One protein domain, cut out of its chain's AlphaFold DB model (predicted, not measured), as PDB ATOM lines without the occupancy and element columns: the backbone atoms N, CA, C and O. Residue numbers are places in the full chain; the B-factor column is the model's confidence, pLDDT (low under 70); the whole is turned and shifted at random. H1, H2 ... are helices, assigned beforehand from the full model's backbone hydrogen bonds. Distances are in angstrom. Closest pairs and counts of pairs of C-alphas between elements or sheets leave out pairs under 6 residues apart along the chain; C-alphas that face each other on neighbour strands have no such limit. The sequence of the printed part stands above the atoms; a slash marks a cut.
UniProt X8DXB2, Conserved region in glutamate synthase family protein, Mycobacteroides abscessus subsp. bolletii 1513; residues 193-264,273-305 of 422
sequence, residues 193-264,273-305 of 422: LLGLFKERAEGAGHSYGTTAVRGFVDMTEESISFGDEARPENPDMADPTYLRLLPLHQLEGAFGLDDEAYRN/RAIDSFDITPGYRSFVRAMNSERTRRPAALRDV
ATOM      1  N   LEU A 193      42.819 148.355  19.402       87.06
ATOM      2  CA  LEU A 193      41.584 147.649  19.733       87.06
ATOM      3  C   LEU A 193      41.893 146.344  20.473       87.06
ATOM      4  O   LEU A 193      41.917 145.264  19.889       87.06
ATOM      5  N   LEU A 194      42.068 146.440  21.791       87.12
ATOM      6  CA  LEU A 194      42.461 145.313  22.649       87.12
ATOM      7  C   LEU A 194      41.462 144.148  22.684       87.12
ATOM      8  O   LEU A 194      41.814 143.058  23.118       87.12
ATOM      9  N   GLY A 195      40.212 144.350  22.260       88.56
ATOM     10  CA  GLY A 195      39.218 143.276  22.190       88.56
ATOM     11  C   GLY A 195      38.833 142.680  23.549       88.56
ATOM     12  O   GLY A 195      38.474 141.513  23.607       88.56
ATOM     13  N   LEU A 196      38.893 143.453  24.641       87.50
ATOM     14  CA  LEU A 196      38.639 142.948  26.001       87.50
ATOM     15  C   LEU A 196      37.185 142.493  26.222       87.50
ATOM     16  O   LEU A 196      36.946 141.473  26.858       87.50
ATOM     17  N   PHE A 197      36.206 143.222  25.675       86.44
ATOM     18  CA  PHE A 197      34.777 142.900  25.843       86.44
ATOM     19  C   PHE A 197      34.212 142.021  24.728       86.44
ATOM     20  O   PHE A 197      33.302 141.229  24.949       86.44
ATOM     21  N   LYS A 198      34.731 142.184  23.511       87.81
ATOM     22  CA  LYS A 198      34.331 141.420  22.331       87.81
ATOM     23  C   LYS A 198      35.580 141.113  21.534       87.81
ATOM     24  O   LYS A 198      36.357 142.029  21.259       87.81
ATOM     25  N   GLU A 199      35.714 139.859  21.123       88.00
ATOM     26  CA  GLU A 199      36.862 139.389  20.361       88.00
ATOM     27  C   GLU A 199      37.140 140.276  19.132       88.00
ATOM     28  O   GLU A 199      36.229 140.760  18.444       88.00
ATOM     29  N   ARG A 200      38.429 140.507  18.875       87.88
ATOM     30  CA  ARG A 200      38.980 141.126  17.663       87.88
ATOM     31  C   ARG A 200      40.136 140.266  17.167       87.88
ATOM     32  O   ARG A 200      40.741 139.578  17.979       87.88
ATOM     33  N   ALA A 201      40.448 140.317  15.874       82.75
ATOM     34  CA  ALA A 201      41.463 139.449  15.266       82.75
ATOM     35  C   ALA A 201      42.849 139.561  15.938       82.75
ATOM     36  O   ALA A 201      43.505 138.545  16.157       82.75
ATOM     37  N   GLU A 202      43.244 140.776  16.329       80.12
ATOM     38  CA  GLU A 202      44.535 141.070  16.977       80.12
ATOM     39  C   GLU A 202      44.408 141.415  18.474       80.12
ATOM     40  O   GLU A 202      45.332 141.942  19.085       80.12
ATOM     41  N   GLY A 203      43.245 141.148  19.076       84.06
ATOM     42  CA  GLY A 203      42.972 141.470  20.480       84.06
ATOM     43  C   GLY A 203      43.256 140.319  21.448       84.06
ATOM     44  O   GLY A 203      43.747 139.254  21.071       84.06
ATOM     45  N   ALA A 204      42.845 140.495  22.702       86.50
ATOM     46  CA  ALA A 204      42.855 139.462  23.735       86.50
ATOM     47  C   ALA A 204      42.098 138.198  23.292       86.50
ATOM     48  O   ALA A 204      41.157 138.282  22.499       86.50
ATOM     49  N   GLY A 205      42.519 137.034  23.793       87.75
ATOM     50  CA  GLY A 205      41.848 135.760  23.542       87.75
ATOM     51  C   GLY A 205      40.509 135.663  24.272       87.75
ATOM     52  O   GLY A 205      40.330 136.232  25.347       87.75
ATOM     53  N   HIS A 206      39.558 134.928  23.692       91.06
ATOM     54  CA  HIS A 206      38.234 134.691  24.282       91.06
ATOM     55  C   HIS A 206      37.989 133.194  24.431       91.06
ATOM     56  O   HIS A 206      38.176 132.430  23.487       91.06
ATOM     57  N   SER A 207      37.521 132.764  25.610       87.94
ATOM     58  CA  SER A 207      37.230 131.341  25.858       87.94
ATOM     59  C   SER A 207      36.141 130.812  24.921       87.94
ATOM     60  O   SER A 207      36.193 129.650  24.529       87.94
ATOM     61  N   TYR A 208      35.209 131.692  24.541       89.25
ATOM     62  CA  TYR A 208      34.149 131.465  23.557       89.25
ATOM     63  C   TYR A 208      34.392 132.290  22.286       89.25
ATOM     64  O   TYR A 208      33.483 132.923  21.756       89.25
ATOM     65  N   GLY A 209      35.650 132.348  21.843       89.06
ATOM     66  CA  GLY A 209      36.021 133.012  20.598       89.06
ATOM     67  C   GLY A 209      35.568 132.246  19.356       89.06
ATOM     68  O   GLY A 209      35.034 131.138  19.424       89.06
ATOM     69  N   THR A 210      35.845 132.825  18.196       90.12
ATOM     70  CA  THR A 210      35.442 132.306  16.884       90.12
ATOM     71  C   THR A 210      35.952 130.882  16.660       90.12
ATOM     72  O   THR A 210      35.191 130.027  16.215       90.12
ATOM     73  N   THR A 211      37.207 130.601  17.024       89.75
ATOM     74  CA  THR A 211      37.802 129.256  16.945       89.75
ATOM     75  C   THR A 211      37.055 128.247  17.814       89.75
ATOM     76  O   THR A 211      36.820 127.123  17.382       89.75
ATOM     77  N   ALA A 212      36.644 128.654  19.019       90.94
ATOM     78  CA  ALA A 212      35.916 127.791  19.942       90.94
ATOM     79  C   ALA A 212      34.511 127.477  19.422       90.94
ATOM     80  O   ALA A 212      34.107 126.321  19.417       90.94
ATOM     81  N   VAL A 213      33.786 128.498  18.958       91.62
ATOM     82  CA  VAL A 213      32.424 128.330  18.441       91.62
ATOM     83  C   VAL A 213      32.431 127.506  17.158       91.62
ATOM     84  O   VAL A 213      31.701 126.527  17.079       91.62
ATOM     85  N   ARG A 214      33.282 127.843  16.180       90.38
ATOM     86  CA  ARG A 214      33.375 127.088  14.920       90.38
ATOM     87  C   ARG A 214      33.828 125.659  15.155       90.38
ATOM     88  O   ARG A 214      33.152 124.745  14.722       90.38
ATOM     89  N   GLY A 215      34.903 125.464  15.918       90.06
ATOM     90  CA  GLY A 215      35.398 124.123  16.202       90.06
ATOM     91  C   GLY A 215      34.402 123.266  16.988       90.06
ATOM     92  O   GLY A 215      34.400 122.051  16.827       90.06
ATOM     93  N   PHE A 216      33.552 123.876  17.823       90.06
ATOM     94  CA  PHE A 216      32.451 123.167  18.470       90.06
ATOM     95  C   PHE A 216      31.367 122.787  17.458       90.06
ATOM     96  O   PHE A 216      30.985 121.625  17.420       90.06
ATOM     97  N   VAL A 217      30.930 123.727  16.612       88.06
ATOM     98  CA  VAL A 217      29.953 123.462  15.542       88.06
ATOM     99  C   VAL A 217      30.457 122.353  14.621       88.06
ATOM    100  O   VAL A 217      29.760 121.361  14.474       88.06
ATOM    101  N   ASP A 218      31.691 122.433  14.125       86.00
ATOM    102  CA  ASP A 218      32.304 121.415  13.260       86.00
ATOM    103  C   ASP A 218      32.384 120.029  13.932       86.00
ATOM    104  O   ASP A 218      32.402 119.001  13.260       86.00
ATOM    105  N   MET A 219      32.474 119.988  15.266       84.94
ATOM    106  CA  MET A 219      32.522 118.747  16.042       84.94
ATOM    107  C   MET A 219      31.131 118.150  16.287       84.94
ATOM    108  O   MET A 219      31.024 116.932  16.403       84.94
ATOM    109  N   THR A 220      30.100 118.985  16.434       81.06
ATOM    110  CA  THR A 220      28.741 118.559  16.819       81.06
ATOM    111  C   THR A 220      27.739 118.559  15.675       81.06
ATOM    112  O   THR A 220      26.656 118.000  15.821       81.06
ATOM    113  N   GLU A 221      28.041 119.236  14.571       75.88
ATOM    114  CA  GLU A 221      27.153 119.292  13.421       75.88
ATOM    115  C   GLU A 221      27.215 117.959  12.680       75.88
ATOM    116  O   GLU A 221      28.126 117.669  11.908       75.88
ATOM    117  N   GLU A 222      26.216 117.128  12.947       62.81
ATOM    118  CA  GLU A 222      25.978 115.902  12.208       62.81
ATOM    119  C   GLU A 222      25.069 116.207  11.013       62.81
ATOM    120  O   GLU A 222      24.071 116.931  11.116       62.81
ATOM    121  N   SER A 223      25.425 115.660   9.849       60.53
ATOM    122  CA  SER A 223      24.507 115.647   8.710       60.53
ATOM    123  C   SER A 223      23.311 114.779   9.078       60.53
ATOM    124  O   SER A 223      23.497 113.672   9.582       60.53
ATOM    125  N   ILE A 224      22.090 115.257   8.832       59.28
ATOM    126  CA  ILE A 224      20.899 114.447   9.097       59.28
ATOM    127  C   ILE A 224      20.956 113.218   8.187       59.28
ATOM    128  O   ILE A 224      20.967 113.347   6.964       59.28
ATOM    129  N   SER A 225      21.017 112.032   8.790       56.69
ATOM    130  CA  SER A 225      20.986 110.752   8.087       56.69
ATOM    131  C   SER A 225      19.780 109.944   8.541       56.69
ATOM    132  O   SER A 225      19.582 109.745   9.739       56.69
ATOM    133  N   PHE A 226      19.006 109.439   7.588       57.12
ATOM    134  CA  PHE A 226      17.969 108.450   7.860       57.12
ATOM    135  C   PHE A 226      18.595 107.057   7.950       57.12
ATOM    136  O   PHE A 226      19.509 106.745   7.185       57.12
ATOM    137  N   GLY A 227      18.100 106.213   8.859       57.47
ATOM    138  CA  GLY A 227      18.375 104.776   8.785       57.47
ATOM    139  C   GLY A 227      17.809 104.202   7.483       57.47
ATOM    140  O   GLY A 227      16.830 104.734   6.962       57.47
ATOM    141  N   ASP A 228      18.408 103.127   6.965       58.06
ATOM    142  CA  ASP A 228      18.050 102.565   5.651       58.06
ATOM    143  C   ASP A 228      16.551 102.220   5.514       58.06
ATOM    144  O   ASP A 228      16.000 102.316   4.422       58.06
ATOM    145  N   GLU A 229      15.865 101.899   6.618       55.75
ATOM    146  CA  GLU A 229      14.426 101.584   6.647       55.75
ATOM    147  C   GLU A 229      13.502 102.815   6.741       55.75
ATOM    148  O   GLU A 229      12.318 102.718   6.436       55.75
ATOM    149  N   ALA A 230      14.023 103.977   7.153       54.59
ATOM    150  CA  ALA A 230      13.253 105.205   7.397       54.59
ATOM    151  C   ALA A 230      13.511 106.295   6.343       54.59
ATOM    152  O   ALA A 230      13.127 107.451   6.527       54.59
ATOM    153  N   ARG A 231      14.210 105.955   5.253       57.38
ATOM    154  CA  ARG A 231      14.557 106.907   4.199       57.38
ATOM    155  C   ARG A 231      13.305 107.236   3.372       57.38
ATOM    156  O   ARG A 231      12.760 106.331   2.740       57.38
ATOM    157  N   PRO A 232      12.840 108.496   3.346       59.53
ATOM    158  CA  PRO A 232      11.653 108.852   2.579       59.53
ATOM    159  C   PRO A 232      11.889 108.647   1.075       59.53
ATOM    160  O   PRO A 232      12.940 109.009   0.550       59.53
ATOM    161  N   GLU A 233      10.895 108.096   0.372       58.97
ATOM    162  CA  GLU A 233      10.947 107.878  -1.087       58.97
ATOM    163  C   GLU A 233      10.983 109.198  -1.884       58.97
ATOM    164  O   GLU A 233      11.385 109.221  -3.048       58.97
ATOM    165  N   ASN A 234      10.576 110.309  -1.258       62.78
ATOM    166  CA  ASN A 234      10.533 111.633  -1.872       62.78
ATOM    167  C   ASN A 234      11.917 112.334  -1.809       62.78
ATOM    168  O   ASN A 234      12.409 112.576  -0.703       62.78
ATOM    169  N   PRO A 235      12.521 112.726  -2.952       60.16
ATOM    170  CA  PRO A 235      13.826 113.394  -3.003       60.16
ATOM    171  C   PRO A 235      13.912 114.694  -2.195       60.16
ATOM    172  O   PRO A 235      14.950 114.961  -1.594       60.16
ATOM    173  N   ASP A 236      12.825 115.470  -2.126       58.41
ATOM    174  CA  ASP A 236      12.789 116.745  -1.391       58.41
ATOM    175  C   ASP A 236      12.805 116.533   0.136       58.41
ATOM    176  O   ASP A 236      13.279 117.379   0.891       58.41
ATOM    177  N   MET A 237      12.338 115.367   0.598       57.94
ATOM    178  CA  MET A 237      12.340 114.958   2.012       57.94
ATOM    179  C   MET A 237      13.683 114.353   2.451       57.94
ATOM    180  O   MET A 237      13.884 114.091   3.636       57.94
ATOM    181  N   ALA A 238      14.605 114.128   1.509       57.88
ATOM    182  CA  ALA A 238      15.972 113.707   1.795       57.88
ATOM    183  C   ALA A 238      16.908 114.894   2.100       57.88
ATOM    184  O   ALA A 238      18.045 114.657   2.508       57.88
ATOM    185  N   ASP A 239      16.457 116.145   1.917       64.06
ATOM    186  CA  ASP A 239      17.222 117.350   2.258       64.06
ATOM    187  C   ASP A 239      17.152 117.638   3.777       64.06
ATOM    188  O   ASP A 239      16.081 117.965   4.305       64.06
ATOM    189  N   PRO A 240      18.291 117.597   4.502       60.84
ATOM    190  CA  PRO A 240      18.374 117.951   5.922       60.84
ATOM    191  C   PRO A 240      17.808 119.337   6.258       60.84
ATOM    192  O   PRO A 240      17.327 119.582   7.366       60.84
ATOM    193  N   THR A 241      17.879 120.268   5.307       64.31
ATOM    194  CA  THR A 241      17.434 121.654   5.474       64.31
ATOM    195  C   THR A 241      15.915 121.742   5.565       64.31
ATOM    196  O   THR A 241      15.396 122.536   6.348       64.31
ATOM    197  N   TYR A 242      15.203 120.895   4.816       68.00
ATOM    198  CA  TYR A 242      13.744 120.835   4.830       68.00
ATOM    199  C   TYR A 242      13.223 120.354   6.194       68.00
ATOM    200  O   TYR A 242      12.333 120.971   6.773       68.00
ATOM    201  N   LEU A 243      13.858 119.328   6.771       64.69
ATOM    202  CA  LEU A 243      13.492 118.766   8.080       64.69
ATOM    203  C   LEU A 243      13.711 119.751   9.234       64.69
ATOM    204  O   LEU A 243      12.888 119.822  10.143       64.69
ATOM    205  N   ARG A 244      14.790 120.548   9.186       65.19
ATOM    206  CA  ARG A 244      15.083 121.588  10.197       65.19
ATOM    207  C   ARG A 244      14.006 122.682  10.259       65.19
ATOM    208  O   ARG A 244      13.926 123.384  11.264       65.19
ATOM    209  N   LEU A 245      13.213 122.849   9.199       71.62
ATOM    210  CA  LEU A 245      12.146 123.850   9.108       71.62
ATOM    211  C   LEU A 245      10.770 123.302   9.519       71.62
ATOM    212  O   LEU A 245       9.833 124.089   9.666       71.62
ATOM    213  N   LEU A 246      10.638 121.985   9.722       69.88
ATOM    214  CA  LEU A 246       9.377 121.371  10.122       69.88
ATOM    215  C   LEU A 246       9.137 121.543  11.636       69.88
ATOM    216  O   LEU A 246      10.014 121.245  12.449       69.88
ATOM    217  N   PRO A 247       7.947 121.999  12.058       72.62
ATOM    218  CA  PRO A 247       7.555 121.989  13.465       72.62
ATOM    219  C   PRO A 247       7.359 120.548  13.972       72.62
ATOM    220  O   PRO A 247       6.938 119.684  13.207       72.62
ATOM    221  N   LEU A 248       7.589 120.299  15.273       65.75
ATOM    222  CA  LEU A 248       7.573 118.946  15.870       65.75
ATOM    223  C   LEU A 248       6.350 118.094  15.481       65.75
ATOM    224  O   LEU A 248       6.512 116.935  15.129       65.75
ATOM    225  N   HIS A 249       5.146 118.673  15.453       73.19
ATOM    226  CA  HIS A 249       3.925 117.938  15.087       73.19
ATOM    227  C   HIS A 249       3.934 117.389  13.645       73.19
ATOM    228  O   HIS A 249       3.272 116.396  13.356       73.19
ATOM    229  N   GLN A 250       4.660 118.034  12.726       72.38
ATOM    230  CA  GLN A 250       4.813 117.559  11.347       72.38
ATOM    231  C   GLN A 250       5.891 116.481  11.243       72.38
ATOM    232  O   GLN A 250       5.742 115.570  10.435       72.38
ATOM    233  N   LEU A 251       6.936 116.552  12.073       68.19
ATOM    234  CA  LEU A 251       7.949 115.498  12.173       68.19
ATOM    235  C   LEU A 251       7.355 114.212  12.760       68.19
ATOM    236  O   LEU A 251       7.569 113.132  12.212       68.19
ATOM    237  N   GLU A 252       6.536 114.338  13.802       67.12
ATOM    238  CA  GLU A 252       5.818 113.224  14.422       67.12
ATOM    239  C   GLU A 252       4.826 112.588  13.435       67.12
ATOM    240  O   GLU A 252       4.868 111.383  13.195       67.12
ATOM    241  N   GLY A 253       3.984 113.399  12.781       66.25
ATOM    242  CA  GLY A 253       2.966 112.901  11.850       66.25
ATOM    243  C   GLY A 253       3.516 112.292  10.554       66.25
ATOM    244  O   GLY A 253       2.877 111.403   9.993       66.25
ATOM    245  N   ALA A 254       4.672 112.755  10.066       65.94
ATOM    246  CA  ALA A 254       5.260 112.275   8.812       65.94
ATOM    247  C   ALA A 254       6.308 111.166   9.002       65.94
ATOM    248  O   ALA A 254       6.445 110.316   8.125       65.94
ATOM    249  N   PHE A 255       7.041 111.165  10.120       64.69
ATOM    250  CA  PHE A 255       8.191 110.277  10.330       64.69
ATOM    251  C   PHE A 255       8.123 109.463  11.627       64.69
ATOM    252  O   PHE A 255       9.032 108.678  11.886       64.69
ATOM    253  N   GLY A 256       7.090 109.648  12.458       65.81
ATOM    254  CA  GLY A 256       7.030 109.031  13.788       65.81
ATOM    255  C   GLY A 256       8.164 109.495  14.707       65.81
ATOM    256  O   GLY A 256       8.532 108.778  15.631       65.81
ATOM    257  N   LEU A 257       8.761 110.658  14.415       65.94
ATOM    258  CA  LEU A 257       9.831 111.259  15.206       65.94
ATOM    259  C   LEU A 257       9.206 112.189  16.250       65.94
ATOM    260  O   LEU A 257       8.909 113.348  15.955       65.94
ATOM    261  N   ASP A 258       8.980 111.657  17.447       67.19
ATOM    262  CA  ASP A 258       8.522 112.395  18.626       67.19
ATOM    263  C   ASP A 258       9.706 112.926  19.465       67.19
ATOM    264  O   ASP A 258      10.872 112.878  19.060       67.19
ATOM    265  N   ASP A 259       9.421 113.506  20.633       62.31
ATOM    266  CA  ASP A 259      10.453 114.018  21.537       62.31
ATOM    267  C   ASP A 259      11.319 112.906  22.162       62.31
ATOM    268  O   ASP A 259      12.480 113.163  22.503       62.31
ATOM    269  N   GLU A 260      10.815 111.668  22.231       64.06
ATOM    270  CA  GLU A 260      11.562 110.482  22.669       64.06
ATOM    271  C   GLU A 260      12.622 110.031  21.645       64.06
ATOM    272  O   GLU A 260      13.619 109.396  22.015       64.06
ATOM    273  N   ALA A 261      12.478 110.406  20.368       62.91
ATOM    274  CA  ALA A 261      13.469 110.129  19.328       62.91
ATOM    275  C   ALA A 261      14.808 110.872  19.544       62.91
ATOM    276  O   ALA A 261      15.855 110.442  19.042       62.91
ATOM    277  N   TYR A 262      14.814 111.961  20.322       59.62
ATOM    278  CA  TYR A 262      16.029 112.704  20.658       59.62
ATOM    279  C   TYR A 262      16.808 112.013  21.782       59.62
ATOM    280  O   TYR A 262      16.459 112.074  22.958       59.62
ATOM    281  N   ARG A 263      17.941 111.397  21.436       62.53
ATOM    282  CA  ARG A 263      18.866 110.810  22.418       62.53
ATOM    283  C   ARG A 263      19.848 111.860  22.944       62.53
ATOM    284  O   ARG A 263      20.285 112.732  22.202       62.53
ATOM    285  N   ASN A 264      20.247 111.735  24.213       64.31
ATOM    286  CA  ASN A 264      21.232 112.604  24.886       64.31
ATOM    287  C   ASN A 264      20.825 114.089  25.014       64.31
ATOM    288  O   ASN A 264      21.684 114.964  25.086       64.31
ATOM    289  N   ARG A 273      30.869 106.063  34.838       87.06
ATOM    290  CA  ARG A 273      31.057 104.955  33.888       87.06
ATOM    291  C   ARG A 273      30.877 105.367  32.425       87.06
ATOM    292  O   ARG A 273      31.587 104.848  31.584       87.06
ATOM    293  N   ALA A 274      29.919 106.253  32.136       82.94
ATOM    294  CA  ALA A 274      29.620 106.701  30.779       82.94
ATOM    295  C   ALA A 274      30.670 107.699  30.285       82.94
ATOM    296  O   ALA A 274      31.021 107.675  29.112       82.94
ATOM    297  N   ILE A 275      31.198 108.532  31.188       81.38
ATOM    298  CA  ILE A 275      32.324 109.425  30.898       81.38
ATOM    299  C   ILE A 275      33.587 108.600  30.614       81.38
ATOM    300  O   ILE A 275      34.265 108.840  29.620       81.38
ATOM    301  N   ASP A 276      33.880 107.604  31.454       80.62
ATOM    302  CA  ASP A 276      35.087 106.777  31.345       80.62
ATOM    303  C   ASP A 276      35.060 105.839  30.129       80.62
ATOM    304  O   ASP A 276      36.109 105.527  29.570       80.62
ATOM    305  N   SER A 277      33.873 105.388  29.714       84.31
ATOM    306  CA  SER A 277      33.693 104.544  28.529       84.31
ATOM    307  C   SER A 277      33.521 105.336  27.231       84.31
ATOM    308  O   SER A 277      33.267 104.727  26.195       84.31
ATOM    309  N   PHE A 278      33.562 106.670  27.271       81.94
ATOM    310  CA  PHE A 278      33.365 107.486  26.079       81.94
ATOM    311  C   PHE A 278      34.605 107.449  25.180       81.94
ATOM    312  O   PHE A 278      35.687 107.908  25.559       81.94
ATOM    313  N   ASP A 279      34.435 106.954  23.956       83.75
ATOM    314  CA  ASP A 279      35.500 106.950  22.962       83.75
ATOM    315  C   ASP A 279      35.738 108.358  22.414       83.75
ATOM    316  O   ASP A 279      34.899 108.970  21.753       83.75
ATOM    317  N   ILE A 280      36.938 108.880  22.671       83.88
ATOM    318  CA  ILE A 280      37.323 110.220  22.233       83.88
ATOM    319  C   ILE A 280      37.384 110.275  20.700       83.88
ATOM    320  O   ILE A 280      38.336 109.772  20.086       83.88
ATOM    321  N   THR A 281      36.418 110.977  20.108       86.00
ATOM    322  CA  THR A 281      36.261 111.102  18.654       86.00
ATOM    323  C   THR A 281      37.424 111.861  17.993       86.00
ATOM    324  O   THR A 281      38.071 112.713  18.621       86.00
ATOM    325  N   PRO A 282      37.709 111.610  16.699       85.44
ATOM    326  CA  PRO A 282      38.679 112.400  15.938       85.44
ATOM    327  C   PRO A 282      38.345 113.900  15.915       85.44
ATOM    328  O   PRO A 282      39.251 114.723  16.060       85.44
ATOM    329  N   GLY A 283      37.055 114.246  15.813       86.50
ATOM    330  CA  GLY A 283      36.563 115.627  15.869       86.50
ATOM    331  C   GLY A 283      36.919 116.310  17.189       86.50
ATOM    332  O   GLY A 283      37.539 117.372  17.184       86.50
ATOM    333  N   TYR A 284      36.673 115.642  18.322       86.12
ATOM    334  CA  TYR A 284      37.055 116.156  19.639       86.12
ATOM    335  C   TYR A 284      38.570 116.360  19.770       86.12
ATOM    336  O   TYR A 284      39.029 117.377  20.292       86.12
ATOM    337  N   ARG A 285      39.386 115.432  19.252       87.38
ATOM    338  CA  ARG A 285      40.856 115.585  19.253       87.38
ATOM    339  C   ARG A 285      41.304 116.785  18.422       87.38
ATOM    340  O   ARG A 285      42.216 117.496  18.845       87.38
ATOM    341  N   SER A 286      40.687 117.000  17.260       87.75
ATOM    342  CA  SER A 286      40.951 118.162  16.406       87.75
ATOM    343  C   SER A 286      40.582 119.463  17.120       87.75
ATOM    344  O   SER A 286      41.418 120.360  17.237       87.75
ATOM    345  N   PHE A 287      39.385 119.513  17.713       89.94
ATOM    346  CA  PHE A 287      38.899 120.647  18.494       89.94
ATOM    347  C   PHE A 287      39.853 121.014  19.638       89.94
ATOM    348  O   PHE A 287      40.276 122.164  19.753       89.94
ATOM    349  N   VAL A 288      40.268 120.034  20.449       87.50
ATOM    350  CA  VAL A 288      41.209 120.262  21.558       87.50
ATOM    351  C   VAL A 288      42.554 120.794  21.056       87.50
ATOM    352  O   VAL A 288      43.104 121.720  21.654       87.50
ATOM    353  N   ARG A 289      43.087 120.264  19.945       86.19
ATOM    354  CA  ARG A 289      44.342 120.760  19.350       86.19
ATOM    355  C   ARG A 289      44.212 122.201  18.862       86.19
ATOM    356  O   ARG A 289      45.079 123.015  19.174       86.19
ATOM    357  N   ALA A 290      43.133 122.522  18.147       88.75
ATOM    358  CA  ALA A 290      42.866 123.872  17.659       88.75
ATOM    359  C   ALA A 290      42.728 124.869  18.820       88.75
ATOM    360  O   ALA A 290      43.354 125.930  18.810       88.75
ATOM    361  N   MET A 291      41.987 124.493  19.866       88.69
ATOM    362  CA  MET A 291      41.823 125.307  21.069       88.69
ATOM    363  C   MET A 291      43.136 125.535  21.812       88.69
ATOM    364  O   MET A 291      43.401 126.657  22.235       88.69
ATOM    365  N   ASN A 292      43.974 124.505  21.954       84.19
ATOM    366  CA  ASN A 292      45.283 124.649  22.591       84.19
ATOM    367  C   ASN A 292      46.203 125.571  21.786       84.19
ATOM    368  O   ASN A 292      46.864 126.427  22.371       84.19
ATOM    369  N   SER A 293      46.214 125.445  20.455       86.25
ATOM    370  CA  SER A 293      46.991 126.334  19.586       86.25
ATOM    371  C   SER A 293      46.539 127.789  19.722       86.25
ATOM    372  O   SER A 293      47.374 128.679  19.878       86.25
ATOM    373  N   GLU A 294      45.227 128.044  19.703       87.12
ATOM    374  CA  GLU A 294      44.704 129.409  19.830       87.12
ATOM    375  C   GLU A 294      44.971 129.989  21.221       87.12
ATOM    376  O   GLU A 294      45.431 131.122  21.319       87.12
ATOM    377  N   ARG A 295      44.777 129.212  22.293       85.88
ATOM    378  CA  ARG A 295      45.038 129.656  23.674       85.88
ATOM    379  C   ARG A 295      46.517 129.894  23.965       85.88
ATOM    380  O   ARG A 295      46.831 130.772  24.756       85.88
ATOM    381  N   THR A 296      47.415 129.169  23.297       83.00
ATOM    382  CA  THR A 296      48.866 129.414  23.390       83.00
ATOM    383  C   THR A 296      49.238 130.751  22.748       83.00
ATOM    384  O   THR A 296      50.081 131.478  23.264       83.00
ATOM    385  N   ARG A 297      48.595 131.098  21.626       85.06
ATOM    386  CA  ARG A 297      48.822 132.367  20.920       85.06
ATOM    387  C   ARG A 297      48.145 133.545  21.622       85.06
ATOM    388  O   ARG A 297      48.709 134.632  21.695       85.06
ATOM    389  N   ARG A 298      46.912 133.339  22.080       87.00
ATOM    390  CA  ARG A 298      46.024 134.343  22.673       87.00
ATOM    391  C   ARG A 298      45.361 133.742  23.916       87.00
ATOM    392  O   ARG A 298      44.240 133.232  23.823       87.00
ATOM    393  N   PRO A 299      46.035 133.796  25.077       85.62
ATOM    394  CA  PRO A 299      45.475 133.306  26.329       85.62
ATOM    395  C   PRO A 299      44.139 133.988  26.633       85.62
ATOM    396  O   PRO A 299      43.999 135.201  26.460       85.62
ATOM    397  N   ALA A 300      43.152 133.204  27.064       85.31
ATOM    398  CA  ALA A 300      41.790 133.679  27.303       85.31
ATOM    399  C   ALA A 300      41.321 133.471  28.748       85.31
ATOM    400  O   ALA A 300      40.316 134.040  29.176       85.31
ATOM    401  N   ALA A 301      42.015 132.618  29.493       80.50
ATOM    402  CA  ALA A 301      41.767 132.338  30.891       80.50
ATOM    403  C   ALA A 301      43.090 132.120  31.628       80.50
ATOM    404  O   ALA A 301      44.119 131.810  31.038       80.50
ATOM    405  N   LEU A 302      43.040 132.207  32.952       73.75
ATOM    406  CA  LEU A 302      44.210 132.020  33.809       73.75
ATOM    407  C   LEU A 302      44.866 130.659  33.635       73.75
ATOM    408  O   LEU A 302      46.082 130.573  33.596       73.75
ATOM    409  N   ARG A 303      44.067 129.608  33.444       75.38
ATOM    410  CA  ARG A 303      44.566 128.257  33.144       75.38
ATOM    411  C   ARG A 303      45.407 128.172  31.863       75.38
ATOM    412  O   ARG A 303      46.097 127.183  31.684       75.38
ATOM    413  N   ASP A 304      45.294 129.154  30.967       76.56
ATOM    414  CA  ASP A 304      46.055 129.189  29.715       76.56
ATOM    415  C   ASP A 304      47.445 129.820  29.928       76.56
ATOM    416  O   ASP A 304      48.335 129.646  29.103       76.56
ATOM    417  N   VAL A 305      47.629 130.553  31.035       72.19
ATOM    418  CA  VAL A 305      48.888 131.209  31.434       72.19
ATOM    419  C   VAL A 305      49.564 130.461  32.588       72.19
ATOM    420  O   VAL A 305      50.788 130.407  32.673       72.19
TER     421      VAL A 305
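Overview. This is residues 193 to 264 and 273 to 305 of the 422 residues of the protein "Conserved region in glutamate synthase family protein" of Mycobacteroides abscessus subsp. bolletii 1513 (UniProt X8DXB2). Two helices, H6 and H1, lie side by side and run opposite ways, and a long strand-free link leads from the end of H1 to a separate, loosely built group of three short helices, H2, H3 and H4. Residues 273 to 280, with the short H5, stick out free from the pair where H6 begins, while H7 and the unnamed residues 193 to 209 lie toward its other end, where H1 begins and H6 ends. The printed part has 105 residues with seven named helices, H1 to H7 in order along the chain, and no named strand. Its class is all helix, though 52 of the 105 residues, under half, are in named elements. It is only just extended, close to loose, with a radius of gyration of the C-alphas of 19.7 A and spans of 53 by 38 by 22 A.

Arrangement. Start at the longest helix, H6, residues 282 to 297, and look next at H1, residues 210 to 220. The two touch, with 12 pairs of C-alphas within 8 A. Their closest C-alphas are those of Met 219 and Gly 283, 5.1 A apart. Their lines stand at a shallow tilt of 8 degrees, and they run opposite ways, with centres 10.1 A apart. Past the end of H6 you find H7, residues 302 to 305, which is close to H6 but not clearly touching; the closest C-alphas, of Arg 295 and Asp 304, are 6.1 A apart. Before H6 comes H5, residues 273 to 276, which is apart from both H6 and H1. Now go to the other group: H2, residues 235 to 238, is close to H3, residues 240 to 244, but not clearly touching, with the closest C-alphas, of Met 237 and Leu 243, 7.3 A apart. H4, residues 248 to 255, is close to H3 but not clearly touching, with the closest C-alphas, of Leu 243 and Leu 251, 7.6 A apart. H2 and H4 are apart, and H2, H3 and H4 are each apart from H1 and H6. Along the backbone, every O i to N i+4 pair is within hydrogen-bond range in H1, H3, H4 and H6. H2, H5 and H7 are too short for such a pair; their single O i to N i+3 pair is within range in H2 and H7 but not in H5.

Along the chain. Find C-alpha 282 at (38.679, 112.400, 15.938); from there H6 runs 22.9 A to C-alpha 297 at (48.822, 132.367, 20.920). H1, which touches H6, runs 15.3 A from C-alpha 210 at (35.442, 132.306, 16.884) to C-alpha 220. H4 measures 10.3 A from C-alpha 248 to C-alpha 255. The others are short: H2, H3, H5 and H7 have 4, 5, 4 and 4 residues. The last printed C-alpha, that of Val 305 in H7, is at (48.888, 131.209, 31.434).

Size, cuts and confidence. The two C-alphas farthest apart are those of Glu 233 and Val 305, 55.1 A. Residues 265 to 272 are cut out, and C-alphas 264 and 273 are 15.4 A apart across the cut, which falls in the link from H4 to H5. Look at residues 221 to 234 for the long link of 14 residues from H1 to H2; the links H2 to H3, H3 to H4, H5 to H6 and H6 to H7 are tight. The mean pLDDT of the printed part is 76.3. The model's confidence is under 70 at 39 residues: 222 to 244, 246, 248 and 251 to 264.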